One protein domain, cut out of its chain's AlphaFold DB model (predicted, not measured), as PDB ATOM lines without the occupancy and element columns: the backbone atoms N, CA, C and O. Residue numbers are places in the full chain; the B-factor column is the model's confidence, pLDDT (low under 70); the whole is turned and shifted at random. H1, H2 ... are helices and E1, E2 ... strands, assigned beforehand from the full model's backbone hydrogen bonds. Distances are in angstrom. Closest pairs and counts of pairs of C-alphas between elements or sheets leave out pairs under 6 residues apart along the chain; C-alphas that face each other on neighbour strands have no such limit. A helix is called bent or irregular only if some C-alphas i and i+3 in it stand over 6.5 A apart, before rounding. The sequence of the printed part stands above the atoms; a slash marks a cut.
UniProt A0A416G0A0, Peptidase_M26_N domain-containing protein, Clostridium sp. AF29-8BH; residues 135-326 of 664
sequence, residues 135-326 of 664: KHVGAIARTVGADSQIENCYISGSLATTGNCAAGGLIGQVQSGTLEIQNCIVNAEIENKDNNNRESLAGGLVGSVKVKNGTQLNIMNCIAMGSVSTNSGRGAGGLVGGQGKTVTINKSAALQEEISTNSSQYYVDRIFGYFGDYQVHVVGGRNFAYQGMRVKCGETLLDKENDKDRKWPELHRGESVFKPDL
ATOM      1  N   LYS A 135      54.314  38.012 -33.833       92.56
ATOM      2  CA  LYS A 135      52.954  37.880 -34.388       92.56
ATOM      3  C   LYS A 135      52.468  36.434 -34.293       92.56
ATOM      4  O   LYS A 135      53.261  35.507 -34.328       92.56
ATOM      5  N   HIS A 136      51.149  36.226 -34.265       94.19
ATOM      6  CA  HIS A 136      50.563  34.881 -34.330       94.19
ATOM      7  C   HIS A 136      51.072  34.099 -35.542       94.19
ATOM      8  O   HIS A 136      51.213  34.673 -36.626       94.19
ATOM      9  N   VAL A 137      51.300  32.801 -35.370       95.50
ATOM     10  CA  VAL A 137      51.829  31.919 -36.412       95.50
ATOM     11  C   VAL A 137      50.943  30.697 -36.561       95.50
ATOM     12  O   VAL A 137      50.666  30.012 -35.583       95.50
ATOM     13  N   GLY A 138      50.552  30.423 -37.799       97.88
ATOM     14  CA  GLY A 138      50.175  29.097 -38.264       97.88
ATOM     15  C   GLY A 138      50.454  28.973 -39.750       97.88
ATOM     16  O   GLY A 138      50.531  29.998 -40.430       97.88
ATOM     17  N   ALA A 139      50.672  27.751 -40.243       98.31
ATOM     18  CA  ALA A 139      51.120  27.539 -41.620       98.31
ATOM     19  C   ALA A 139      50.115  28.102 -42.633       98.31
ATOM     20  O   ALA A 139      50.495  28.785 -43.583       98.31
ATOM     21  N   ILE A 140      48.819  27.894 -42.382       98.44
ATOM     22  CA  ILE A 140      47.749  28.397 -43.245       98.44
ATOM     23  C   ILE A 140      47.481  29.871 -42.958       98.44
ATOM     24  O   ILE A 140      47.475  30.684 -43.883       98.44
ATOM     25  N   ALA A 141      47.246  30.237 -41.694       97.81
ATOM     26  CA  ALA A 141      46.986  31.630 -41.358       97.81
ATOM     27  C   ALA A 141      47.399  32.029 -39.944       97.81
ATOM     28  O   ALA A 141      47.384  31.238 -38.998       97.81
ATOM     29  N   ARG A 142      47.682  33.327 -39.779       96.50
ATOM     30  CA  ARG A 142      47.903  33.908 -38.448       96.50
ATOM     31  C   ARG A 142      46.625  33.879 -37.625       96.50
ATOM     32  O   ARG A 142      46.663  33.469 -36.465       96.50
ATOM     33  N   THR A 143      45.509  34.321 -38.207       95.25
ATOM     34  CA  THR A 143      44.237  34.412 -37.489       95.25
ATOM     35  C   THR A 143      43.029  33.981 -38.315       95.25
ATOM     36  O   THR A 143      43.092  33.904 -39.539       95.25
ATOM     37  N   VAL A 144      41.913  33.704 -37.637       94.56
ATOM     38  CA  VAL A 144      40.594  33.499 -38.264       94.56
ATOM     39  C   VAL A 144      39.709  34.711 -37.999       94.56
ATOM     40  O   VAL A 144      39.577  35.134 -36.846       94.56
ATOM     41  N   GLY A 145      39.142  35.275 -39.068       90.62
ATOM     42  CA  GLY A 145      38.341  36.503 -39.039       90.62
ATOM     43  C   GLY A 145      36.840  36.308 -39.278       90.62
ATOM     44  O   GLY A 145      36.050  37.166 -38.877       90.62
ATOM     45  N   ALA A 146      36.439  35.205 -39.909       91.50
ATOM     46  CA  ALA A 146      35.048  34.851 -40.191       91.50
ATOM     47  C   ALA A 146      34.891  33.325 -40.244       91.50
ATOM     48  O   ALA A 146      35.883  32.604 -40.125       91.50
ATOM     49  N   ASP A 147      33.662  32.848 -40.441       93.62
ATOM     50  CA  ASP A 147      33.384  31.417 -40.575       93.62
ATOM     51  C   ASP A 147      34.280  30.794 -41.653       93.62
ATOM     52  O   ASP A 147      34.363  31.294 -42.777       93.62
ATOM     53  N   SER A 148      35.018  29.756 -41.269       96.94
ATOM     54  CA  SER A 148      36.116  29.199 -42.054       96.94
ATOM     55  C   SER A 148      36.203  27.688 -41.900       96.94
ATOM     56  O   SER A 148      35.824  27.130 -40.867       96.94
ATOM     57  N   GLN A 149      36.759  27.038 -42.919       98.44
ATOM     58  CA  GLN A 149      36.905  25.586 -42.973       98.44
ATOM     59  C   GLN A 149      38.312  25.200 -43.431       98.44
ATOM     60  O   GLN A 149      38.861  25.809 -44.350       98.44
ATOM     61  N   ILE A 150      38.883  24.183 -42.795       98.81
ATOM     62  CA  ILE A 150      40.141  23.552 -43.193       98.81
ATOM     63  C   ILE A 150      39.891  22.045 -43.269       98.81
ATOM     64  O   ILE A 150      39.573  21.430 -42.253       98.81
ATOM     65  N   GLU A 151      40.019  21.452 -44.454       98.31
ATOM     66  CA  GLU A 151      39.736  20.026 -44.665       98.31
ATOM     67  C   GLU A 151      40.848  19.307 -45.439       98.31
ATOM     68  O   GLU A 151      41.427  19.854 -46.372       98.31
ATOM     69  N   ASN A 152      41.148  18.056 -45.087       98.00
ATOM     70  CA  ASN A 152      42.087  17.203 -45.831       98.00
ATOM     71  C   ASN A 152      43.466  17.860 -46.058       98.00
ATOM     72  O   ASN A 152      43.951  17.917 -47.188       98.00
ATOM     73  N   CYS A 153      44.074  18.426 -45.015       98.75
ATOM     74  CA  CYS A 153      45.367  19.109 -45.125       98.75
ATOM     75  C   CYS A 153      46.468  18.372 -44.354       98.75
ATOM     76  O   CYS A 153      46.226  17.868 -43.257       98.75
ATOM     77  N   TYR A 154      47.685  18.371 -44.897       98.69
ATOM     78  CA  TYR A 154      48.885  17.860 -44.236       98.69
ATOM     79  C   TYR A 154      49.963  18.940 -44.160       98.69
ATOM     80  O   TYR A 154      50.216  19.632 -45.141       98.69
ATOM     81  N   ILE A 155      50.545  19.130 -42.975       98.38
ATOM     82  CA  ILE A 155      51.584  20.130 -42.718       98.38
ATOM     83  C   ILE A 155      52.787  19.442 -42.071       98.38
ATOM     84  O   ILE A 155      52.613  18.757 -41.062       98.38
ATOM     85  N   SER A 156      53.998  19.687 -42.580       97.75
ATOM     86  CA  SER A 156      55.254  19.257 -41.957       97.75
ATOM     87  C   SER A 156      56.301  20.370 -41.862       97.75
ATOM     88  O   SER A 156      56.500  21.144 -42.801       97.75
ATOM     89  N   GLY A 157      56.983  20.463 -40.714       97.44
ATOM     90  CA  GLY A 157      58.077  21.420 -40.512       97.44
ATOM     91  C   GLY A 157      58.162  22.013 -39.104       97.44
ATOM     92  O   GLY A 157      57.953  21.326 -38.111       97.44
ATOM     93  N   SER A 158      58.489  23.300 -39.007       98.19
ATOM     94  CA  SER A 158      58.686  24.025 -37.751       98.19
ATOM     95  C   SER A 158      58.017  25.402 -37.771       98.19
ATOM     96  O   SER A 158      58.021  26.126 -38.774       98.19
ATOM     97  N   LEU A 159      57.405  25.771 -36.645       98.19
ATOM     98  CA  LEU A 159      56.701  27.033 -36.459       98.19
ATOM     99  C   LEU A 159      57.049  27.619 -35.093       98.19
ATOM    100  O   LEU A 159      56.695  27.067 -34.054       98.19
ATOM    101  N   ALA A 160      57.687  28.781 -35.087       96.62
ATOM    102  CA  ALA A 160      58.075  29.468 -33.866       96.62
ATOM    103  C   ALA A 160      57.525  30.893 -33.830       96.62
ATOM    104  O   ALA A 160      57.440  31.578 -34.846       96.62
ATOM    105  N   THR A 161      57.212  31.399 -32.643       93.88
ATOM    106  CA  THR A 161      56.986  32.834 -32.434       93.88
ATOM    107  C   THR A 161      57.570  33.310 -31.113       93.88
ATOM    108  O   THR A 161      57.824  32.533 -30.198       93.88
ATOM    109  N   THR A 162      57.756  34.618 -31.011       90.00
ATOM    110  CA  THR A 162      58.050  35.345 -29.776       90.00
ATOM    111  C   THR A 162      56.882  36.270 -29.434       90.00
ATOM    112  O   THR A 162      55.892  36.347 -30.171       90.00
ATOM    113  N   GLY A 163      56.994  36.983 -28.314       83.25
ATOM    114  CA  GLY A 163      56.004  37.942 -27.850       83.25
ATOM    115  C   GLY A 163      54.675  37.321 -27.429       83.25
ATOM    116  O   GLY A 163      54.491  36.099 -27.388       83.25
ATOM    117  N   ASN A 164      53.727  38.214 -27.136       85.44
ATOM    118  CA  ASN A 164      52.373  37.862 -26.741       85.44
ATOM    119  C   ASN A 164      51.540  37.366 -27.936       85.44
ATOM    120  O   ASN A 164      50.648  38.057 -28.434       85.44
ATOM    121  N   CYS A 165      51.889  36.190 -28.435       89.81
ATOM    122  CA  CYS A 165      51.332  35.605 -29.637       89.81
ATOM    123  C   CYS A 165      51.149  34.103 -29.475       89.81
ATOM    124  O   CYS A 165      51.700  33.462 -28.589       89.81
ATOM    125  N   ALA A 166      50.356  33.533 -30.365       93.19
ATOM    126  CA  ALA A 166      50.036  32.119 -30.348       93.19
ATOM    127  C   ALA A 166      50.634  31.438 -31.576       93.19
ATOM    128  O   ALA A 166      50.557  31.997 -32.673       93.19
ATOM    129  N   ALA A 167      51.206  30.258 -31.370       96.19
ATOM    130  CA  ALA A 167      51.719  29.390 -32.417       96.19
ATOM    131  C   ALA A 167      50.808  28.165 -32.541       96.19
ATOM    132  O   ALA A 167      50.541  27.487 -31.552       96.19
ATOM    133  N   GLY A 168      50.307  27.883 -33.737       97.81
ATOM    134  CA  GLY A 168      49.609  26.638 -34.024       97.81
ATOM    135  C   GLY A 168      50.025  26.068 -35.363       97.81
ATOM    136  O   GLY A 168      50.401  26.831 -36.241       97.81
ATOM    137  N   GLY A 169      49.957  24.751 -35.549       98.44
ATOM    138  CA  GLY A 169      50.363  24.129 -36.816       98.44
ATOM    139  C   GLY A 169      49.592  24.662 -38.027       98.44
ATOM    140  O   GLY A 169      50.183  25.030 -39.038       98.44
ATOM    141  N   LEU A 170      48.269  24.790 -37.896       98.75
ATOM    142  CA  LEU A 170      47.380  25.318 -38.938       98.75
ATOM    143  C   LEU A 170      47.136  26.817 -38.762       98.75
ATOM    144  O   LEU A 170      47.312  27.603 -39.695       98.75
ATOM    145  N   ILE A 171      46.711  27.197 -37.554       98.06
ATOM    146  CA  ILE A 171      46.195  28.527 -37.224       98.06
ATOM    147  C   ILE A 171      46.844  29.037 -35.941       98.06
ATOM    148  O   ILE A 171      46.798  28.376 -34.902       98.06
ATOM    149  N   GLY A 172      47.345  30.271 -35.971       96.19
ATOM    150  CA  GLY A 172      47.850  30.924 -34.763       96.19
ATOM    151  C   GLY A 172      46.743  31.224 -33.749       96.19
ATOM    152  O   GLY A 172      46.797  30.772 -32.603       96.19
ATOM    153  N   GLN A 173      45.715  31.978 -34.146       94.31
ATOM    154  CA  GLN A 173      44.610  32.344 -33.251       94.31
ATOM    155  C   GLN A 173      43.239  32.415 -33.931       94.31
ATOM    156  O   GLN A 173      43.046  33.122 -34.917       94.31
ATOM    157  N   VAL A 174      42.229  31.808 -33.311       93.44
ATOM    158  CA  VAL A 174      40.824  32.033 -33.680       93.44
ATOM    159  C   VAL A 174      40.327  33.320 -33.008       93.44
ATOM    160  O   VAL A 174      40.182  33.367 -31.781       93.44
ATOM    161  N   GLN A 175      40.108  34.378 -33.801       88.75
ATOM    162  CA  GLN A 175      39.732  35.719 -33.315       88.75
ATOM    163  C   GLN A 175      38.250  36.053 -33.504       88.75
ATOM    164  O   GLN A 175      37.683  36.764 -32.671       88.75
ATOM    165  N   SER A 176      37.633  35.558 -34.577       86.75
ATOM    166  CA  SER A 176      36.236  35.796 -34.947       86.75
ATOM    167  C   SER A 176      35.742  34.683 -35.874       86.75
ATOM    168  O   SER A 176      36.539  34.143 -36.634       86.75
ATOM    169  N   GLY A 177      34.440  34.379 -35.831       86.38
ATOM    170  CA  GLY A 177      33.803  33.364 -36.682       86.38
ATOM    171  C   GLY A 177      34.157  31.916 -36.327       86.38
ATOM    172  O   GLY A 177      35.170  31.637 -35.688       86.38
ATOM    173  N   THR A 178      33.284  30.986 -36.696       91.12
ATOM    174  CA  THR A 178      33.451  29.551 -36.432       91.12
ATOM    175  C   THR A 178      34.585  28.982 -37.277       91.12
ATOM    176  O   THR A 178      34.671  29.261 -38.469       91.12
ATOM    177  N   LEU A 179      35.445  28.162 -36.675       96.44
ATOM    178  CA  LEU A 179      36.458  27.410 -37.412       96.44
ATOM    179  C   LEU A 179      36.141  25.920 -37.342       96.44
ATOM    180  O   LEU A 179      36.086  25.355 -36.248       96.44
ATOM    181  N   GLU A 180      35.991  25.291 -38.502       98.06
ATOM    182  CA  GLU A 180      35.901  23.837 -38.641       98.06
ATOM    183  C   GLU A 180      37.211  23.295 -39.216       98.06
ATOM    184  O   GLU A 180      37.683  23.757 -40.255       98.06
ATOM    185  N   ILE A 181      37.810  22.327 -38.527       98.69
ATOM    186  CA  ILE A 181      39.006  21.612 -38.970       98.69
ATOM    187  C   ILE A 181      38.658  20.130 -39.037       98.69
ATOM    188  O   ILE A 181      38.287  19.536 -38.020       98.69
ATOM    189  N   GLN A 182      38.793  19.536 -40.219       98.00
ATOM    190  CA  GLN A 182      38.470  18.134 -40.444       98.00
ATOM    191  C   GLN A 182      39.569  17.413 -41.224       98.00
ATOM    192  O   GLN A 182      40.140  17.966 -42.157       98.00
ATOM    193  N   ASN A 183      39.846  16.156 -40.869       97.94
ATOM    194  CA  ASN A 183      40.763  15.289 -41.614       97.94
ATOM    195  C   ASN A 183      42.147  15.928 -41.847       97.94
ATOM    196  O   ASN A 183      42.672  15.900 -42.955       97.94
ATOM    197  N   CYS A 184      42.711  16.586 -40.834       98.75
ATOM    198  CA  CYS A 184      43.993  17.277 -40.964       98.75
ATOM    199  C   CYS A 184      45.084  16.593 -40.143       98.75
ATOM    200  O   CYS A 184      44.840  16.149 -39.019       98.75
ATOM    201  N   ILE A 185      46.299  16.565 -40.688       98.75
ATOM    202  CA  ILE A 185      47.493  16.063 -40.014       98.75
ATOM    203  C   ILE A 185      48.517  17.193 -39.916       98.75
ATOM    204  O   ILE A 185      48.833  17.848 -40.907       98.75
ATOM    205  N   VAL A 186      49.071  17.402 -38.727       98.81
ATOM    206  CA  VAL A 186      50.237  18.271 -38.526       98.81
ATOM    207  C   VAL A 186      51.370  17.436 -37.951       98.81
ATOM    208  O   VAL A 186      51.188  16.801 -36.920       98.81
ATOM    209  N   ASN A 187      52.536  17.462 -38.586       98.06
ATOM    210  CA  ASN A 187      53.785  16.907 -38.075       98.06
ATOM    211  C   ASN A 187      54.815  18.029 -37.921       98.06
ATOM    212  O   ASN A 187      55.566  18.311 -38.857       98.06
ATOM    213  N   ALA A 188      54.806  18.725 -36.783       97.81
ATOM    214  CA  ALA A 188      55.624  19.920 -36.644       97.81
ATOM    215  C   ALA A 188      56.152  20.171 -35.233       97.81
ATOM    216  O   ALA A 188      55.528  19.812 -34.235       97.81
ATOM    217  N   GLU A 189      57.286  20.863 -35.174       98.44
ATOM    218  CA  GLU A 189      57.789  21.502 -33.959       98.44
ATOM    219  C   GLU A 189      57.136  22.878 -33.815       98.44
ATOM    220  O   GLU A 189      57.281  23.741 -34.686       98.44
ATOM    221  N   ILE A 190      56.376  23.086 -32.740       98.44
ATOM    222  CA  ILE A 190      55.584  24.303 -32.540       98.44
ATOM    223  C   ILE A 190      55.982  24.957 -31.225       98.44
ATOM    224  O   ILE A 190      55.740  24.419 -30.147       98.44
ATOM    225  N   GLU A 191      56.537  26.161 -31.310       96.19
ATOM    226  CA  GLU A 191      57.138  26.820 -30.157       96.19
ATOM    227  C   GLU A 191      56.677  28.271 -29.992       96.19
ATOM    228  O   GLU A 191      56.654  29.077 -30.928       96.19
ATOM    229  N   ASN A 192      56.394  28.649 -28.745       94.25
ATOM    230  CA  ASN A 192      56.461  30.044 -28.331       94.25
ATOM    231  C   ASN A 192      57.676  30.279 -27.418       94.25
ATOM    232  O   ASN A 192      57.709  29.819 -26.274       94.25
ATOM    233  N   LYS A 193      58.635  31.057 -27.926       90.62
ATOM    234  CA  LYS A 193      59.951  31.322 -27.328       90.62
ATOM    235  C   LYS A 193      59.962  32.455 -26.297       90.62
ATOM    236  O   LYS A 193      61.023  32.761 -25.766       90.62
ATOM    237  N   ASP A 194      58.841  33.139 -26.052       84.00
ATOM    238  CA  ASP A 194      58.853  34.334 -25.200       84.00
ATOM    239  C   ASP A 194      58.944  34.008 -23.706       84.00
ATOM    240  O   ASP A 194      58.335  33.056 -23.217       84.00
ATOM    241  N   ASN A 195      59.663  34.862 -22.975       77.56
ATOM    242  CA  ASN A 195      60.014  34.647 -21.571       77.56
ATOM    243  C   ASN A 195      59.115  35.430 -20.604       77.56
ATOM    244  O   ASN A 195      59.236  35.239 -19.397       77.56
ATOM    245  N   ASN A 196      58.259  36.337 -21.097       66.44
ATOM    246  CA  ASN A 196      57.581  37.332 -20.256       66.44
ATOM    247  C   ASN A 196      56.142  37.677 -20.670       66.44
ATOM    248  O   ASN A 196      55.781  38.857 -20.730       66.44
ATOM    249  N   ASN A 197      55.254  36.704 -20.885       65.88
ATOM    250  CA  ASN A 197      53.845  37.069 -21.058       65.88
ATOM    251  C   ASN A 197      52.816  36.008 -20.622       65.88
ATOM    252  O   ASN A 197      53.109  34.833 -20.427       65.88
ATOM    253  N   ARG A 198      51.575  36.480 -20.452       67.69
ATOM    254  CA  ARG A 198      50.409  35.722 -19.968       67.69
ATOM    255  C   ARG A 198      49.552  35.112 -21.085       67.69
ATOM    256  O   ARG A 198      48.526  34.520 -20.778       67.69
ATOM    257  N   GLU A 199      49.904  35.298 -22.347       69.81
ATOM    258  CA  GLU A 199      49.041  34.966 -23.492       69.81
ATOM    259  C   GLU A 199      49.833  34.254 -24.628       69.81
ATOM    260  O   GLU A 199      49.291  33.985 -25.697       69.81
ATOM    261  N   SER A 200      51.087  33.861 -24.365       85.69
ATOM    262  CA  SER A 200      51.910  32.950 -25.163       85.69
ATOM    263  C   SER A 200      51.316  31.561 -25.091       85.69
ATOM    264  O   SER A 200      51.196  30.986 -24.006       85.69
ATOM    265  N   LEU A 201      50.911  31.034 -26.238       92.06
ATOM    266  CA  LEU A 201      50.159  29.790 -26.342       92.06
ATOM    267  C   LEU A 201      50.680  28.994 -27.538       92.06
ATOM    268  O   LEU A 201      50.962  29.582 -28.583       92.06
ATOM    269  N   ALA A 202      50.804  27.681 -27.390       96.44
ATOM    270  CA  ALA A 202      51.258  26.796 -28.452       96.44
ATOM    271  C   ALA A 202      50.350  25.566 -28.545       96.44
ATOM    272  O   ALA A 202      50.054  24.940 -27.526       96.44
ATOM    273  N   GLY A 203      49.884  25.233 -29.747       98.00
ATOM    274  CA  GLY A 203      48.990  24.097 -29.969       98.00
ATOM    275  C   GLY A 203      49.296  23.335 -31.247       98.00
ATOM    276  O   GLY A 203      49.566  23.959 -32.263       98.00
ATOM    277  N   GLY A 204      49.200  22.004 -31.236       98.56
ATOM    278  CA  GLY A 204      49.524  21.193 -32.419       98.56
ATOM    279  C   GLY A 204      48.756  21.593 -33.685       98.56
ATOM    280  O   GLY A 204      49.335  21.675 -34.761       98.56
ATOM    281  N   LEU A 205      47.470  21.931 -33.559       98.69
ATOM    282  CA  LEU A 205      46.641  22.420 -34.670       98.69
ATOM    283  C   LEU A 205      46.397  23.929 -34.565       98.69
ATOM    284  O   LEU A 205      46.610  24.670 -35.526       98.69
ATOM    285  N   VAL A 206      45.948  24.387 -33.393       98.19
ATOM    286  CA  VAL A 206      45.528  25.776 -33.161       98.19
ATOM    287  C   VAL A 206      46.217  26.336 -31.924       98.19
ATOM    288  O   VAL A 206      46.086  25.788 -30.831       98.19
ATOM    289  N   GLY A 207      46.893  27.475 -32.061       95.81
ATOM    290  CA  GLY A 207      47.619  28.075 -30.943       95.81
ATOM    291  C   GLY A 207      46.694  28.577 -29.838       95.81
ATOM    292  O   GLY A 207      46.861  28.231 -28.671       95.81
ATOM    293  N   SER A 208      45.682  29.374 -30.185       92.62
ATOM    294  CA  SER A 208      44.757  29.938 -29.194       92.62
ATOM    295  C   SER A 208      43.360  30.222 -29.735       92.62
ATOM    296  O   SER A 208      43.150  30.388 -30.937       92.62
ATOM    297  N   VAL A 209      42.406  30.347 -28.815       90.00
ATOM    298  CA  VAL A 209      41.019  30.737 -29.096       90.00
ATOM    299  C   VAL A 209      40.681  31.925 -28.192       90.00
ATOM    300  O   VAL A 209      40.711  31.787 -26.975       90.00
ATOM    301  N   LYS A 210      40.405  33.112 -28.759       80.75
ATOM    302  CA  LYS A 210      40.223  34.369 -27.981       80.75
ATOM    303  C   LYS A 210      38.846  35.032 -28.160       80.75
ATOM    304  O   LYS A 210      38.596  36.140 -27.692       80.75
ATOM    305  N   VAL A 211      37.930  34.358 -28.834       67.88
ATOM    306  CA  VAL A 211      36.642  34.899 -29.290       67.88
ATOM    307  C   VAL A 211      35.660  35.318 -28.180       67.88
ATOM    308  O   VAL A 211      35.639  34.772 -27.072       67.88
ATOM    309  N   LYS A 212      34.804  36.305 -28.498       62.00
ATOM    310  CA  LYS A 212      33.620  36.693 -27.699       62.00
ATOM    311  C   LYS A 212      32.500  35.642 -27.860       62.00
ATOM    312  O   LYS A 212      32.571  34.810 -28.754       62.00
ATOM    313  N   ASN A 213      31.502  35.648 -26.965       56.75
ATOM    314  CA  ASN A 213      30.412  34.652 -26.907       56.75
ATOM    315  C   ASN A 213      29.852  34.267 -28.293       56.75
ATOM    316  O   ASN A 213      29.496  35.153 -29.064       56.75
ATOM    317  N   GLY A 214      29.711  32.960 -28.554       56.84
ATOM    318  CA  GLY A 214      29.023  32.410 -29.734       56.84
ATOM    319  C   GLY A 214      29.922  31.799 -30.814       56.84
ATOM    320  O   GLY A 214      29.411  31.098 -31.676       56.84
ATOM    321  N   THR A 215      31.237  32.013 -30.770       63.28
ATOM    322  CA  THR A 215      32.168  31.434 -31.749       63.28
ATOM    323  C   THR A 215      32.741  30.093 -31.288       63.28
ATOM    324  O   THR A 215      33.218  29.984 -30.157       63.28
ATOM    325  N   GLN A 216      32.732  29.095 -32.176       81.12
ATOM    326  CA  GLN A 216      33.088  27.708 -31.878       81.12
ATOM    327  C   GLN A 216      34.304  27.261 -32.708       81.12
ATOM    328  O   GLN A 216      34.360  27.481 -33.915       81.12
ATOM    329  N   LEU A 217      35.292  26.649 -32.052       94.25
ATOM    330  CA  LEU A 217      36.314  25.841 -32.724       94.25
ATOM    331  C   LEU A 217      35.825  24.393 -32.723       94.25
ATOM    332  O   LEU A 217      35.578  23.848 -31.645       94.25
ATOM    333  N   ASN A 218      35.704  23.795 -33.904       96.69
ATOM    334  CA  ASN A 218      35.323  22.402 -34.107       96.69
ATOM    335  C   ASN A 218      36.483  21.657 -34.773       96.69
ATOM    336  O   ASN A 218      36.868  21.990 -35.889       96.69
ATOM    337  N   ILE A 219      37.033  20.652 -34.095       98.38
ATOM    338  CA  ILE A 219      38.098  19.786 -34.611       98.38
ATOM    339  C   ILE A 219      37.561  18.360 -34.688       98.38
ATOM    340  O   ILE A 219      37.009  17.845 -33.708       98.38
ATOM    341  N   MET A 220      37.726  17.722 -35.842       97.50
ATOM    342  CA  MET A 220      37.276  16.356 -36.074       97.50
ATOM    343  C   MET A 220      38.275  15.568 -36.912       97.50
ATOM    344  O   MET A 220      38.792  16.073 -37.902       97.50
ATOM    345  N   ASN A 221      38.514  14.311 -36.548       97.56
ATOM    346  CA  ASN A 221      39.350  13.393 -37.321       97.56
ATOM    347  C   ASN A 221      40.753  13.949 -37.628       97.56
ATOM    348  O   ASN A 221      41.241  13.840 -38.749       97.56
ATOM    349  N   CYS A 222      41.383  14.617 -36.660       98.69
ATOM    350  CA  CYS A 222      42.693  15.235 -36.859       98.69
ATOM    351  C   CYS A 222      43.793  14.525 -36.066       98.69
ATOM    352  O   CYS A 222      43.534  13.958 -35.002       98.69
ATOM    353  N   ILE A 223      45.024  14.605 -36.572       98.69
ATOM    354  CA  ILE A 223      46.234  14.068 -35.943       98.69
ATOM    355  C   ILE A 223      47.245  15.204 -35.782       98.69
ATOM    356  O   ILE A 223      47.476  15.971 -36.714       98.69
ATOM    357  N   ALA A 224      47.872  15.307 -34.615       98.75
ATOM    358  CA  ALA A 224      49.018  16.189 -34.412       98.75
ATOM    359  C   ALA A 224      50.220  15.392 -33.887       98.75
ATOM    360  O   ALA A 224      50.081  14.605 -32.960       98.75
ATOM    361  N   MET A 225      51.387  15.592 -34.485       98.38
ATOM    362  CA  MET A 225      52.666  14.926 -34.228       98.38
ATOM    363  C   MET A 225      53.769  15.983 -34.080       98.38
ATOM    364  O   MET A 225      53.532  17.168 -34.326       98.38
ATOM    365  N   GLY A 226      54.969  15.561 -33.680       97.12
ATOM    366  CA  GLY A 226      56.099  16.451 -33.422       97.12
ATOM    367  C   GLY A 226      56.156  16.878 -31.957       97.12
ATOM    368  O   GLY A 226      56.018  16.040 -31.063       97.12
ATOM    369  N   SER A 227      56.350  18.170 -31.696       98.31
ATOM    370  CA  SER A 227      56.493  18.710 -30.339       98.31
ATOM    371  C   SER A 227      55.794  20.059 -30.179       98.31
ATOM    372  O   SER A 227      55.621  20.809 -31.141       98.31
ATOM    373  N   VAL A 228      55.354  20.371 -28.956       98.50
ATOM    374  CA  VAL A 228      54.715  21.659 -28.634       98.50
ATOM    375  C   VAL A 228      55.317  22.237 -27.362       98.50
ATOM    376  O   VAL A 228      55.235  21.615 -26.306       98.50
ATOM    377  N   SER A 229      55.856  23.452 -27.410       96.44
ATOM    378  CA  SER A 229      56.468  24.067 -26.232       96.44
ATOM    379  C   SER A 229      56.139  25.549 -26.066       96.44
ATOM    380  O   SER A 229      55.872  26.296 -27.010       96.44
ATOM    381  N   THR A 230      56.145  25.991 -24.808       94.62
ATOM    382  CA  THR A 230      56.075  27.411 -24.450       94.62
ATOM    383  C   THR A 230      57.103  27.729 -23.374       94.62
ATOM    384  O   THR A 230      57.196  27.005 -22.385       94.62
ATOM    385  N   ASN A 231      57.836  28.838 -23.492       89.81
ATOM    386  CA  ASN A 231      58.766  29.205 -22.427       89.81
ATOM    387  C   ASN A 231      58.011  29.792 -21.216       89.81
ATOM    388  O   ASN A 231      57.921  29.147 -20.179       89.81
ATOM    389  N   SER A 232      57.328  30.935 -21.337       83.06
ATOM    390  CA  SER A 232      56.523  31.495 -20.226       83.06
ATOM    391  C   SER A 232      55.002  31.365 -20.393       83.06
ATOM    392  O   SER A 232      54.239  31.993 -19.654       83.06
ATOM    393  N   GLY A 233      54.549  30.611 -21.395       81.56
ATOM    394  CA  GLY A 233      53.169  30.631 -21.880       81.56
ATOM    395  C   GLY A 233      52.112  30.053 -20.942       81.56
ATOM    396  O   GLY A 233      52.407  29.301 -20.019       81.56
ATOM    397  N   ARG A 234      50.844  30.407 -21.184       87.69
ATOM    398  CA  ARG A 234      49.685  29.902 -20.426       87.69
ATOM    399  C   ARG A 234      48.969  28.747 -21.120       87.69
ATOM    400  O   ARG A 234      47.784  28.546 -20.905       87.69
ATOM    401  N   GLY A 235      49.659  27.984 -21.951       91.62
ATOM    402  CA  GLY A 235      49.031  26.840 -22.596       91.62
ATOM    403  C   GLY A 235      49.902  26.230 -23.672       91.62
ATOM    404  O   GLY A 235      50.193  26.870 -24.682       91.62
ATOM    405  N   ALA A 236      50.280  24.983 -23.443       95.69
ATOM    406  CA  ALA A 236      50.892  24.082 -24.401       95.69
ATOM    407  C   ALA A 236      49.986  22.851 -24.529       95.69
ATOM    408  O   ALA A 236      49.833  22.090 -23.572       95.69
ATOM    409  N   GLY A 237      49.323  22.694 -25.672       97.44
ATOM    410  CA  GLY A 237      48.358  21.616 -25.887       97.44
ATOM    411  C   GLY A 237      48.647  20.809 -27.140       97.44
ATOM    412  O   GLY A 237      48.958  21.381 -28.182       97.44
ATOM    413  N   GLY A 238      48.498  19.486 -27.085       98.31
ATOM    414  CA  GLY A 238      48.765  18.653 -28.261       98.31
ATOM    415  C   GLY A 238      47.834  18.944 -29.444       98.31
ATOM    416  O   GLY A 238      48.272  18.869 -30.582       98.31
ATOM    417  N   LEU A 239      46.585  19.376 -29.237       98.50
ATOM    418  CA  LEU A 239      45.728  19.855 -30.338       98.50
ATOM    419  C   LEU A 239      45.527  21.370 -30.290       98.50
ATOM    420  O   LEU A 239      45.644  22.046 -31.313       98.50
ATOM    421  N   VAL A 240      45.243  21.915 -29.104       97.75
ATOM    422  CA  VAL A 240      44.940  23.340 -28.928       97.75
ATOM    423  C   VAL A 240      45.710  23.907 -27.739       97.75
ATOM    424  O   VAL A 240      45.564  23.413 -26.623       97.75
ATOM    425  N   GLY A 241      46.476  24.982 -27.943       95.06
ATOM    426  CA  GLY A 241      47.259  25.602 -26.865       95.06
ATOM    427  C   GLY A 241      46.385  26.189 -25.762       95.06
ATOM    428  O   GLY A 241      46.628  25.965 -24.580       95.06
ATOM    429  N   GLY A 242      45.291  26.842 -26.160       81.44
ATOM    430  CA  GLY A 242      44.154  27.182 -25.299       81.44
ATOM    431  C   GLY A 242      43.877  28.682 -25.176       81.44
ATOM    432  O   GLY A 242      44.648  29.511 -25.626       81.44
ATOM    433  N   GLN A 243      42.705  29.055 -24.666       73.62
ATOM    434  CA  GLN A 243      42.538  29.766 -23.387       73.62
ATOM    435  C   GLN A 243      41.051  30.098 -23.159       73.62
ATOM    436  O   GLN A 243      40.387  30.615 -24.051       73.62
ATOM    437  N   GLY A 244      40.538  29.811 -21.954       68.38
ATOM    438  CA  GLY A 244      39.275  30.316 -21.382       68.38
ATOM    439  C   GLY A 244      37.984  30.178 -22.207       68.38
ATOM    440  O   GLY A 244      37.026  30.917 -21.953       68.38
ATOM    441  N   LYS A 245      37.967  29.324 -23.233       85.81
ATOM    442  CA  LYS A 245      36.853  29.161 -24.171       85.81
ATOM    443  C   LYS A 245      36.624  27.697 -24.470       85.81
ATOM    444  O   LYS A 245      37.570  26.965 -24.743       85.81
ATOM    445  N   THR A 246      35.351  27.317 -24.476       89.50
ATOM    446  CA  THR A 246      34.925  25.976 -24.846       89.50
ATOM    447  C   THR A 246      35.200  25.710 -26.326       89.50
ATOM    448  O   THR A 246      34.784  26.481 -27.189       89.50
ATOM    449  N   VAL A 247      35.872  24.601 -26.611       93.56
ATOM    450  CA  VAL A 247      36.157  24.085 -27.951       93.56
ATOM    451  C   VAL A 247      35.546  22.697 -28.096       93.56
ATOM    452  O   VAL A 247      35.454  21.949 -27.124       93.56
ATOM    453  N   THR A 248      35.127  22.345 -29.306       95.88
ATOM    454  CA  THR A 248      34.610  21.015 -29.623       95.88
ATOM    455  C   THR A 248      35.689  20.214 -30.328       95.88
ATOM    456  O   THR A 248      36.132  20.593 -31.408       95.88
ATOM    457  N   ILE A 249      36.116  19.108 -29.731       97.44
ATOM    458  CA  ILE A 249      37.111  18.203 -30.309       97.44
ATOM    459  C   ILE A 249      36.509  16.803 -30.280       97.44
ATOM    460  O   ILE A 249      36.091  16.329 -29.223       97.44
ATOM    461  N   ASN A 250      36.443  16.145 -31.434       96.88
ATOM    462  CA  ASN A 250      35.934  14.783 -31.543       96.88
ATOM    463  C   ASN A 250      36.885  13.911 -32.349       96.88
ATOM    464  O   ASN A 250      37.443  14.357 -33.356       96.88
ATOM    465  N   LYS A 251      36.995  12.642 -31.946       97.25
ATOM    466  CA  LYS A 251      37.677  11.602 -32.722       97.25
ATOM    467  C   LYS A 251      39.072  12.033 -33.207       97.25
ATOM    468  O   LYS A 251      39.401  11.825 -34.367       97.25
ATOM    469  N   SER A 252      39.855  12.719 -32.381       98.62
ATOM    470  CA  SER A 252      41.153  13.279 -32.790       98.62
ATOM    471  C   SER A 252      42.285  12.781 -31.899       98.62
ATOM    472  O   SER A 252      42.051  12.403 -30.751       98.62
ATOM    473  N   ALA A 253      43.509  12.768 -32.424       98.50
ATOM    474  CA  ALA A 253      44.665  12.175 -31.765       98.50
ATOM    475  C   ALA A 253      45.824  13.171 -31.610       98.50
ATOM    476  O   ALA A 253      46.310  13.733 -32.591       98.50
ATOM    477  N   ALA A 254      46.291  13.360 -30.377       98.62
ATOM    478  CA  ALA A 254      47.536  14.062 -30.074       98.62
ATOM    479  C   ALA A 254      48.662  13.040 -29.889       98.62
ATOM    480  O   ALA A 254      48.690  12.286 -28.917       98.62
ATOM    481  N   LEU A 255      49.571  12.981 -30.848       98.62
ATOM    482  CA  LEU A 255      50.628  11.982 -30.967       98.62
ATOM    483  C   LEU A 255      52.024  12.612 -30.903       98.62
ATOM    484  O   LEU A 255      52.964  12.055 -31.450       98.62
ATOM    485  N   GLN A 256      52.178  13.779 -30.282       98.38
ATOM    486  CA  GLN A 256      53.484  14.398 -30.045       98.38
ATOM    487  C   GLN A 256      54.409  13.518 -29.199       98.38
ATOM    488  O   GLN A 256      53.960  12.772 -28.326       98.38
ATOM    489  N   GLU A 257      55.713  13.666 -29.415       97.31
ATOM    490  CA  GLU A 257      56.739  13.078 -28.551       97.31
ATOM    491  C   GLU A 257      56.781  13.786 -27.193       97.31
ATOM    492  O   GLU A 257      56.936  13.160 -26.140       97.31
ATOM    493  N   GLU A 258      56.641  15.110 -27.223       97.94
ATOM    494  CA  GLU A 258      56.745  15.968 -26.055       97.94
ATOM    495  C   GLU A 258      55.851  17.201 -26.173       97.94
ATOM    496  O   GLU A 258      55.764  17.844 -27.223       97.94
ATOM    497  N   ILE A 259      55.232  17.557 -25.049       97.56
ATOM    498  CA  ILE A 259      54.610  18.858 -24.838       97.56
ATOM    499  C   ILE A 259      55.122  19.482 -23.537       97.56
ATOM    500  O   ILE A 259      55.241  18.803 -22.511       97.56
ATOM    501  N   SER A 260      55.434  20.777 -23.550       96.56
ATOM    502  CA  SER A 260      56.085  21.412 -22.401       96.56
ATOM    503  C   SER A 260      55.730  22.882 -22.186       96.56
ATOM    504  O   SER A 260      55.378  23.638 -23.096       96.56
ATOM    505  N   THR A 261      55.831  23.309 -20.929       94.25
ATOM    506  CA  THR A 261      55.803  24.723 -20.543       94.25
ATOM    507  C   THR A 261      56.785  24.992 -19.406       94.25
ATOM    508  O   THR A 261      56.882  24.162 -18.509       94.25
ATOM    509  N   ASN A 262      57.454  26.149 -19.348       92.50
ATOM    510  CA  ASN A 262      58.218  26.538 -18.144       92.50
ATOM    511  C   ASN A 262      57.397  27.400 -17.167       92.50
ATOM    512  O   ASN A 262      57.925  27.897 -16.175       92.50
ATOM    513  N   SER A 263      56.093  27.564 -17.420       90.94
ATOM    514  CA  SER A 263      55.215  28.437 -16.638       90.94
ATOM    515  C   SER A 263      54.532  27.721 -15.471       90.94
ATOM    516  O   SER A 263      54.769  28.033 -14.303       90.94
ATOM    517  N   SER A 264      53.636  26.773 -15.757       92.06
ATOM    518  CA  SER A 264      52.890  26.058 -14.722       92.06
ATOM    519  C   SER A 264      52.302  24.752 -15.235       92.06
ATOM    520  O   SER A 264      51.826  24.681 -16.361       92.06
ATOM    521  N   GLN A 265      52.189  23.752 -14.362       93.12
ATOM    522  CA  GLN A 265      51.515  22.478 -14.644       93.12
ATOM    523  C   GLN A 265      50.028  22.610 -15.044       93.12
ATOM    524  O   GLN A 265      49.450  21.688 -15.616       93.12
ATOM    525  N   TYR A 266      49.395  23.757 -14.766       93.44
ATOM    526  CA  TYR A 266      48.038  24.081 -15.235       93.44
ATOM    527  C   TYR A 266      47.982  24.572 -16.688       93.44
ATOM    528  O   TYR A 266      46.893  24.802 -17.207       93.44
ATOM    529  N   TYR A 267      49.135  24.783 -17.318       94.00
ATOM    530  CA  TYR A 267      49.284  25.385 -18.642       94.00
ATOM    531  C   TYR A 267      49.918  24.425 -19.650       94.00
ATOM    532  O   TYR A 267      50.519  24.856 -20.630       94.00
ATOM    533  N   VAL A 268      49.798  23.124 -19.409       95.38
ATOM    534  CA  VAL A 268      50.242  22.091 -20.341       95.38
ATOM    535  C   VAL A 268      49.339  20.875 -20.217       95.38
ATOM    536  O   VAL A 268      49.121  20.404 -19.104       95.38
ATOM    537  N   ASP A 269      48.792  20.360 -21.314       96.31
ATOM    538  CA  ASP A 269      48.060  19.089 -21.304       96.31
ATOM    539  C   ASP A 269      47.963  18.449 -22.694       96.31
ATOM    540  O   ASP A 269      48.112  19.119 -23.715       96.31
ATOM    541  N   ARG A 270      47.724  17.138 -22.743       97.31
ATOM    542  CA  ARG A 270      47.905  16.325 -23.957       97.31
ATOM    543  C   ARG A 270      46.993  16.728 -25.119       97.31
ATOM    544  O   ARG A 270      47.429  16.697 -26.260       97.31
ATOM    545  N   ILE A 271      45.761  17.160 -24.860       97.62
ATOM    546  CA  ILE A 271      44.816  17.647 -25.880       97.62
ATOM    547  C   ILE A 271      44.707  19.174 -25.847       97.62
ATOM    548  O   ILE A 271      44.835  19.824 -26.889       97.62
ATOM    549  N   PHE A 272      44.464  19.750 -24.666       96.62
ATOM    550  CA  PHE A 272      44.167  21.175 -24.496       96.62
ATOM    551  C   PHE A 272      45.000  21.790 -23.371       96.62
ATOM    552  O   PHE A 272      44.892  21.377 -22.222       96.62
ATOM    553  N   GLY A 273      45.799  22.809 -23.685       95.31
ATOM    554  CA  GLY A 273      46.866  23.259 -22.792       95.31
ATOM    555  C   GLY A 273      46.448  24.083 -21.570       95.31
ATOM    556  O   GLY A 273      47.249  24.220 -20.655       95.31
ATOM    557  N   TYR A 274      45.239  24.654 -21.509       93.44
ATOM    558  CA  TYR A 274      44.870  25.619 -20.458       93.44
ATOM    559  C   TYR A 274      43.854  25.074 -19.441       93.44
ATOM    560  O   TYR A 274      42.693  24.837 -19.776       93.44
ATOM    561  N   PHE A 275      44.267  25.011 -18.171       93.38
ATOM    562  CA  PHE A 275      43.440  24.684 -17.002       93.38
ATOM    563  C   PHE A 275      43.680  25.648 -15.815       93.38
ATOM    564  O   PHE A 275      43.529  25.290 -14.648       93.38
ATOM    565  N   GLY A 276      44.078  26.896 -16.089       90.94
ATOM    566  CA  GLY A 276      44.383  27.883 -15.039       90.94
ATOM    567  C   GLY A 276      43.172  28.397 -14.251       90.94
ATOM    568  O   GLY A 276      43.337  28.930 -13.156       90.94
ATOM    569  N   ASP A 277      41.964  28.252 -14.797       92.00
ATOM    570  CA  ASP A 277      40.696  28.650 -14.171       92.00
ATOM    571  C   ASP A 277      39.909  27.471 -13.582       92.00
ATOM    572  O   ASP A 277      38.797  27.662 -13.092       92.00
ATOM    573  N   TYR A 278      40.491  26.268 -13.599       92.00
ATOM    574  CA  TYR A 278      39.873  25.032 -13.122       92.00
ATOM    575  C   TYR A 278      38.576  24.648 -13.858       92.00
ATOM    576  O   TYR A 278      37.764  23.887 -13.325       92.00
ATOM    577  N   GLN A 279      38.368  25.149 -15.082       92.38
ATOM    578  CA  GLN A 279      37.205  24.822 -15.905       92.38
ATOM    579  C   GLN A 279      37.553  23.868 -17.050       92.38
ATOM    580  O   GLN A 279      38.636  23.903 -17.634       92.38
ATOM    581  N   VAL A 280      36.594  23.007 -17.390       92.50
ATOM    582  CA  VAL A 280      36.700  22.126 -18.552       92.50
ATOM    583  C   VAL A 280      36.312  22.908 -19.804       92.50
ATOM    584  O   VAL A 280      35.156  23.271 -20.000       92.50
ATOM    585  N   HIS A 281      37.304  23.141 -20.656       92.75
ATOM    586  CA  HIS A 281      37.163  23.863 -21.927       92.75
ATOM    587  C   HIS A 281      37.002  22.967 -23.158       92.75
ATOM    588  O   HIS A 281      36.868  23.480 -24.258       92.75
ATOM    589  N   VAL A 282      37.017  21.644 -23.014       94.25
ATOM    590  CA  VAL A 282      36.812  20.731 -24.149       94.25
ATOM    591  C   VAL A 282      35.442  20.083 -24.020       94.25
ATOM    592  O   VAL A 282      35.079  19.601 -22.950       94.25
ATOM    593  N   VAL A 283      34.696  20.072 -25.120       93.62
ATOM    594  CA  VAL A 283      33.496  19.253 -25.316       93.62
ATOM    595  C   VAL A 283      33.696  18.337 -26.522       93.62
ATOM    596  O   VAL A 283      34.552  18.591 -27.368       93.62
ATOM    597  N   GLY A 284      32.904  17.271 -26.606       89.62
ATOM    598  CA  GLY A 284      33.143  16.174 -27.544       89.62
ATOM    599  C   GLY A 284      33.902  15.022 -26.885       89.62
ATOM    600  O   GLY A 284      34.216  15.075 -25.696       89.62
ATOM    601  N   GLY A 285      34.134  13.943 -27.629       90.19
ATOM    602  CA  GLY A 285      34.695  12.713 -27.068       90.19
ATOM    603  C   GLY A 285      35.461  11.865 -28.075       90.19
ATOM    604  O   GLY A 285      35.544  12.198 -29.260       90.19
ATOM    605  N   ARG A 286      36.007  10.746 -27.576       94.88
ATOM    606  CA  ARG A 286      36.896   9.830 -28.315       94.88
ATOM    607  C   ARG A 286      38.161  10.520 -28.820       94.88
ATOM    608  O   ARG A 286      38.576  10.316 -29.954       94.88
ATOM    609  N   ASN A 287      38.738  11.381 -27.991       98.00
ATOM    610  CA  ASN A 287      40.022  12.000 -28.287       98.00
ATOM    611  C   ASN A 287      41.106  11.214 -27.572       98.00
ATOM    612  O   ASN A 287      40.950  10.924 -26.387       98.00
ATOM    613  N   PHE A 288      42.182  10.899 -28.279       98.44
ATOM    614  CA  PHE A 288      43.251  10.055 -27.769       98.44
ATOM    615  C   PHE A 288      44.564  10.816 -27.712       98.44
ATOM    616  O   PHE A 288      44.823  11.705 -28.524       98.44
ATOM    617  N   ALA A 289      45.410  10.445 -26.766       98.19
ATOM    618  CA  ALA A 289      46.762  10.948 -26.676       98.19
ATOM    619  C   ALA A 289      47.758   9.799 -26.568       98.19
ATOM    620  O   ALA A 289      47.533   8.828 -25.836       98.19
ATOM    621  N   TYR A 290      48.874   9.924 -27.285       97.69
ATOM    622  CA  TYR A 290      49.950   8.947 -27.234       97.69
ATOM    623  C   TYR A 290      50.439   8.787 -25.793       97.69
ATOM    624  O   TYR A 290      50.842   9.749 -25.141       97.69
ATOM    625  N   GLN A 291      50.396   7.560 -25.279       95.31
ATOM    626  CA  GLN A 291      50.779   7.266 -23.901       95.31
ATOM    627  C   GLN A 291      52.267   7.535 -23.639       95.31
ATOM    628  O   GLN A 291      52.631   7.860 -22.514       95.31
ATOM    629  N   GLY A 292      53.119   7.416 -24.664       93.88
ATOM    630  CA  GLY A 292      54.541   7.749 -24.567       93.88
ATOM    631  C   GLY A 292      54.846   9.250 -24.636       93.88
ATOM    632  O   GLY A 292      56.012   9.618 -24.526       93.88
ATOM    633  N   MET A 293      53.836  10.112 -24.813       97.50
ATOM    634  CA  MET A 293      54.014  11.565 -24.853       97.50
ATOM    635  C   MET A 293      54.554  12.080 -23.516       97.50
ATOM    636  O   MET A 293      53.933  11.916 -22.463       97.50
ATOM    637  N   ARG A 294      55.690  12.772 -23.566       97.38
ATOM    638  CA  ARG A 294      56.287  13.438 -22.405       97.38
ATOM    639  C   ARG A 294      55.563  14.755 -22.150       97.38
ATOM    640  O   ARG A 294      55.620  15.660 -22.971       97.38
ATOM    641  N   VAL A 295      54.895  14.879 -21.009       97.44
ATOM    642  CA  VAL A 295      54.232  16.126 -20.592       97.44
ATOM    643  C   VAL A 295      55.086  16.786 -19.516       97.44
ATOM    644  O   VAL A 295      55.277  16.191 -18.457       97.44
ATOM    645  N   LYS A 296      55.616  17.989 -19.761       96.81
ATOM    646  CA  LYS A 296      56.564  18.642 -18.839       96.81
ATOM    647  C   LYS A 296      56.130  20.021 -18.349       96.81
ATOM    648  O   LYS A 296      55.562  20.816 -19.095       96.81
ATOM    649  N   CYS A 297      56.488  20.321 -17.101       94.44
ATOM    650  CA  CYS A 297      56.523  21.675 -16.552       94.44
ATOM    651  C   CYS A 297      57.941  21.994 -16.051       94.44
ATOM    652  O   CYS A 297      58.388  21.418 -15.055       94.44
ATOM    653  N   GLY A 298      58.655  22.901 -16.721       92.62
ATOM    654  CA  GLY A 298      60.107  23.002 -16.566       92.62
ATOM    655  C   GLY A 298      60.766  21.670 -16.931       92.62
ATOM    656  O   GLY A 298      60.317  20.967 -17.831       92.62
ATOM    657  N   GLU A 299      61.746  21.252 -16.136       93.25
ATOM    658  CA  GLU A 299      62.383  19.933 -16.266       93.25
ATOM    659  C   GLU A 299      61.560  18.783 -15.649       93.25
ATOM    660  O   GLU A 299      61.985  17.628 -15.650       93.25
ATOM    661  N   THR A 300      60.381  19.072 -15.084       95.69
ATOM    662  CA  THR A 300      59.584  18.071 -14.359       95.69
ATOM    663  C   THR A 300      58.627  17.359 -15.305       95.69
ATOM    664  O   THR A 300      57.741  17.995 -15.875       95.69
ATOM    665  N   LEU A 301      58.754  16.036 -15.417       96.62
ATOM    666  CA  LEU A 301      57.750  15.175 -16.051       96.62
ATOM    667  C   LEU A 301      56.494  15.096 -15.175       96.62
ATOM    668  O   LEU A 301      56.575  14.792 -13.984       96.62
ATOM    669  N   LEU A 302      55.337  15.372 -15.769       94.44
ATOM    670  CA  LEU A 302      54.045  15.357 -15.095       94.44
ATOM    671  C   LEU A 302      53.341  14.019 -15.318       94.44
ATOM    672  O   LEU A 302      53.014  13.665 -16.448       94.44
ATOM    673  N   ASP A 303      53.023  13.327 -14.227       90.69
ATOM    674  CA  ASP A 303      52.133  12.166 -14.244       90.69
ATOM    675  C   ASP A 303      50.734  12.580 -13.776       90.69
ATOM    676  O   ASP A 303      50.335  12.387 -12.628       90.69
ATOM    677  N   LYS A 304      49.993  13.217 -14.685       87.00
ATOM    678  CA  LYS A 304      48.643  13.716 -14.399       87.00
ATOM    679  C   LYS A 304      47.600  12.610 -14.233       87.00
ATOM    680  O   LYS A 304      46.521  12.896 -13.720       87.00
ATOM    681  N   GLU A 305      47.884  11.382 -14.666       85.50
ATOM    682  CA  GLU A 305      46.961  10.258 -14.470       85.50
ATOM    683  C   GLU A 305      47.040   9.710 -13.040       85.50
ATOM    684  O   GLU A 305      46.021   9.295 -12.489       85.50
ATOM    685  N   ASN A 306      48.222   9.765 -12.416       87.38
ATOM    686  CA  ASN A 306      48.443   9.267 -11.054       87.38
ATOM    687  C   ASN A 306      48.576  10.369  -9.987       87.38
ATOM    688  O   ASN A 306      48.896  10.065  -8.834       87.38
ATOM    689  N   ASP A 307      48.330  11.634 -10.336       87.31
ATOM    690  CA  ASP A 307      48.352  12.756  -9.393       87.31
ATOM    691  C   ASP A 307      47.276  12.578  -8.303       87.31
ATOM    692  O   ASP A 307      46.072  12.674  -8.549       87.31
ATOM    693  N   LYS A 308      47.720  12.293  -7.071       86.00
ATOM    694  CA  LYS A 308      46.839  12.051  -5.913       86.00
ATOM    695  C   LYS A 308      46.305  13.336  -5.292       86.00
ATOM    696  O   LYS A 308      45.288  13.293  -4.600       86.00
ATOM    697  N   ASP A 309      46.982  14.454  -5.527       87.69
ATOM    698  CA  ASP A 309      46.681  15.735  -4.895       87.69
ATOM    699  C   ASP A 309      45.736  16.578  -5.758       87.69
ATOM    700  O   ASP A 309      45.137  17.548  -5.276       87.69
ATOM    701  N   ARG A 310      45.571  16.221  -7.039       84.75
ATOM    702  CA  ARG A 310      44.733  16.976  -7.966       84.75
ATOM    703  C   ARG A 310      44.010  16.115  -8.990       84.75
ATOM    704  O   ARG A 310      44.592  15.306  -9.697       84.75
ATOM    705  N   LYS A 311      42.723  16.425  -9.178       86.94
ATOM    706  CA  LYS A 311      41.947  15.919 -10.309       86.94
ATOM    707  C   LYS A 311      42.126  16.821 -11.527       86.94
ATOM    708  O   LYS A 311      41.672  17.966 -11.533       86.94
ATOM    709  N   TRP A 312      42.750  16.280 -12.561       91.00
ATOM    710  CA  TRP A 312      42.895  16.936 -13.856       91.00
ATOM    711  C   TRP A 312      41.652  16.690 -14.740       91.00
ATOM    712  O   TRP A 312      40.962  15.677 -14.569       91.00
ATOM    713  N   PRO A 313      41.341  17.573 -15.703       92.75
ATOM    714  CA  PRO A 313      40.210  17.396 -16.618       92.75
ATOM    715  C   PRO A 313      40.502  16.328 -17.683       92.75
ATOM    716  O   PRO A 313      41.328  16.537 -18.564       92.75
ATOM    717  N   GLU A 314      39.802  15.193 -17.633       93.38
ATOM    718  CA  GLU A 314      39.997  14.052 -18.555       93.38
ATOM    719  C   GLU A 314      39.914  14.462 -20.035       93.38
ATOM    720  O   GLU A 314      40.747  14.055 -20.837       93.38
ATOM    721  N   LEU A 315      38.988  15.360 -20.393       95.00
ATOM    722  CA  LEU A 315      38.831  15.835 -21.774       95.00
ATOM    723  C   LEU A 315      40.003  16.695 -22.283       95.00
ATOM    724  O   LEU A 315      40.185  16.806 -23.492       95.00
ATOM    725  N   HIS A 316      40.802  17.305 -21.397       95.00
ATOM    726  CA  HIS A 316      42.038  17.996 -21.801       95.00
ATOM    727  C   HIS A 316      43.213  17.035 -21.947       95.00
ATOM    728  O   HIS A 316      44.184  17.390 -22.606       95.00
ATOM    729  N   ARG A 317      43.128  15.842 -21.348       94.44
ATOM    730  CA  ARG A 317      44.161  14.803 -21.437       94.44
ATOM    731  C   ARG A 317      43.919  13.842 -22.597       94.44
ATOM    732  O   ARG A 317      44.872  13.360 -23.194       94.44
ATOM    733  N   GLY A 318      42.656  13.577 -22.918       95.75
ATOM    734  CA  GLY A 318      42.292  12.506 -23.840       95.75
ATOM    735  C   GLY A 318      42.528  11.118 -23.240       95.75
ATOM    736  O   GLY A 318      43.168  10.950 -22.202       95.75
ATOM    737  N   GLU A 319      41.978  10.110 -23.900       96.81
ATOM    738  CA  GLU A 319      42.194   8.707 -23.564       96.81
ATOM    739  C   GLU A 319      43.604   8.276 -23.981       96.81
ATOM    740  O   GLU A 319      44.094   8.618 -25.057       96.81
ATOM    741  N   SER A 320      44.280   7.516 -23.130       96.31
ATOM    742  CA  SER A 320      45.618   7.020 -23.440       96.31
ATOM    743  C   SER A 320      45.591   5.918 -24.493       96.31
ATOM    744  O   SER A 320      44.799   4.983 -24.398       96.31
ATOM    745  N   VAL A 321      46.509   5.986 -25.457       96.56
ATOM    746  CA  VAL A 321      46.714   4.933 -26.460       96.56
ATOM    747  C   VAL A 321      48.196   4.594 -26.598       96.56
ATOM    748  O   VAL A 321      49.056   5.477 -26.645       96.56
ATOM    749  N   PHE A 322      48.510   3.301 -26.643       94.00
ATOM    750  CA  PHE A 322      49.877   2.812 -26.784       94.00
ATOM    751  C   PHE A 322      50.268   2.684 -28.258       94.00
ATOM    752  O   PHE A 322      49.422   2.477 -29.126       94.00
ATOM    753  N   LYS A 323      51.577   2.760 -28.536       92.44
ATOM    754  CA  LYS A 323      52.130   2.640 -29.895       92.44
ATOM    755  C   LYS A 323      51.605   1.413 -30.665       92.44
ATOM    756  O   LYS A 323      51.186   1.600 -31.800       92.44
ATOM    757  N   PRO A 324      51.542   0.193 -30.089       90.69
ATOM    758  CA  PRO A 324      51.029  -0.965 -30.819       90.69
ATOM    759  C   PRO A 324      49.582  -0.787 -31.287       90.69
ATOM    760  O   PRO A 324      49.272  -1.148 -32.415       90.69
ATOM    761  N   ASP A 325      48.719  -0.179 -30.466       94.69
ATOM    762  CA  ASP A 325      47.312   0.044 -30.812       94.69
ATOM    763  C   ASP A 325      47.161   1.100 -31.915       94.69
ATOM    764  O   ASP A 325      46.373   0.897 -32.842       94.69
ATOM    765  N   LEU A 326      47.954   2.182 -31.849       95.19
ATOM    766  CA  LEU A 326      48.000   3.248 -32.862       95.19
ATOM    767  C   LEU A 326      48.317   2.723 -34.263       95.19
ATOM    768  O   LEU A 326      47.885   3.322 -35.241       95.19
TER     769      LEU A 326
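What this domain is: This is residues 135 to 326 of the 664 residues of the protein "Peptidase_M26_N domain-containing protein" of Clostridium sp. AF29-8BH (UniProt A0A416G0A0). The chain is wound as a solenoid of stacked turns, strand beside parallel strand. Two walls, E3 E7 E11 E13 E15 with the long bent strands E3, E7 and E11, and E2 E6 E10 E12, form two of its sides, while the third side folds inward and is made of the pair E4 and E8 and the sheet E1 E5 E9. Past E15 a long loop, residues 298 to 313, leads back through H1 to E16 beside E14, and the printed part ends in H2. The printed part has 192 residues with 16 named strands, then H1 between E15 and E16, and H2 last; all five sheets are parallel, and the class is mostly strand, though under half of the residues are in named elements. It is compact, with a radius of gyration of the C-alphas of 14.4 A, and its outline is rounded, with spans of 43 by 39 by 33 A.

Where its parts are: The largest sheet holds E3, residues 154 to 161, 20.7 A long, E7, 185 to 192, 20.3 A, E11, 223 to 230, 20.2 A, E13, 258 to 261, and E15, 294 to 297. The second holds E2, 148 to 151, E6, 179 to 182, E10, 217 to 220, and E12, 247 to 250. The third holds E1, 141 to 144, E5, 171 to 174, and E9, 206 to 209. E4, 166 to 168, pairs with E8, 201 to 203, and E14, 288 to 290, with E16, 319 to 321. H1 is residues 314 to 317 and H2 323 to 326. C-alpha 141 is at (46.986, 31.630, -41.358) and C-alpha 326 at (48.000, 3.248, -32.862).

How they stand to each other: The largest sheet, twisted, runs E3 E7 E11 E13 E15. E3 bends by 69 degrees at residue 157, E7 by 60 at 188 and E11 by 74 at 226. Within hydrogen-bond range are N 187 and O 155, 2.8 A, N 225 and O 186, 2.7 A, N 260 and O 228, 2.9 A, and N 259 and O 294, 2.8 A. The C-alphas of Ala 202 in E8 and Val 228 in E11 are their closest, 6.2 A; those of Gly 168 in E4 and Gly 207 in E9 are 3.9 A apart. N 203 and O 167 are 3.0 A apart, N 173 and O 142 2.9 A. E2 and E12 are edge strands; N 150 and O 180 are 2.8 A apart. E14 and E16 stand at 43 degrees, N 289 and O 319 at 2.8 A. H1 and H2 are too short for an O i to N i+4 pair and are apart.

The domain as a whole: The C-alphas of Ala 146 and Lys 308, the two farthest apart, are 42.8 A from each other. The printed part has no cut. The links E11 to E12, E13 to E14 and E15 to H1 are long. Residues 196 to 199, 211 to 215 and 244 have pLDDT under 70.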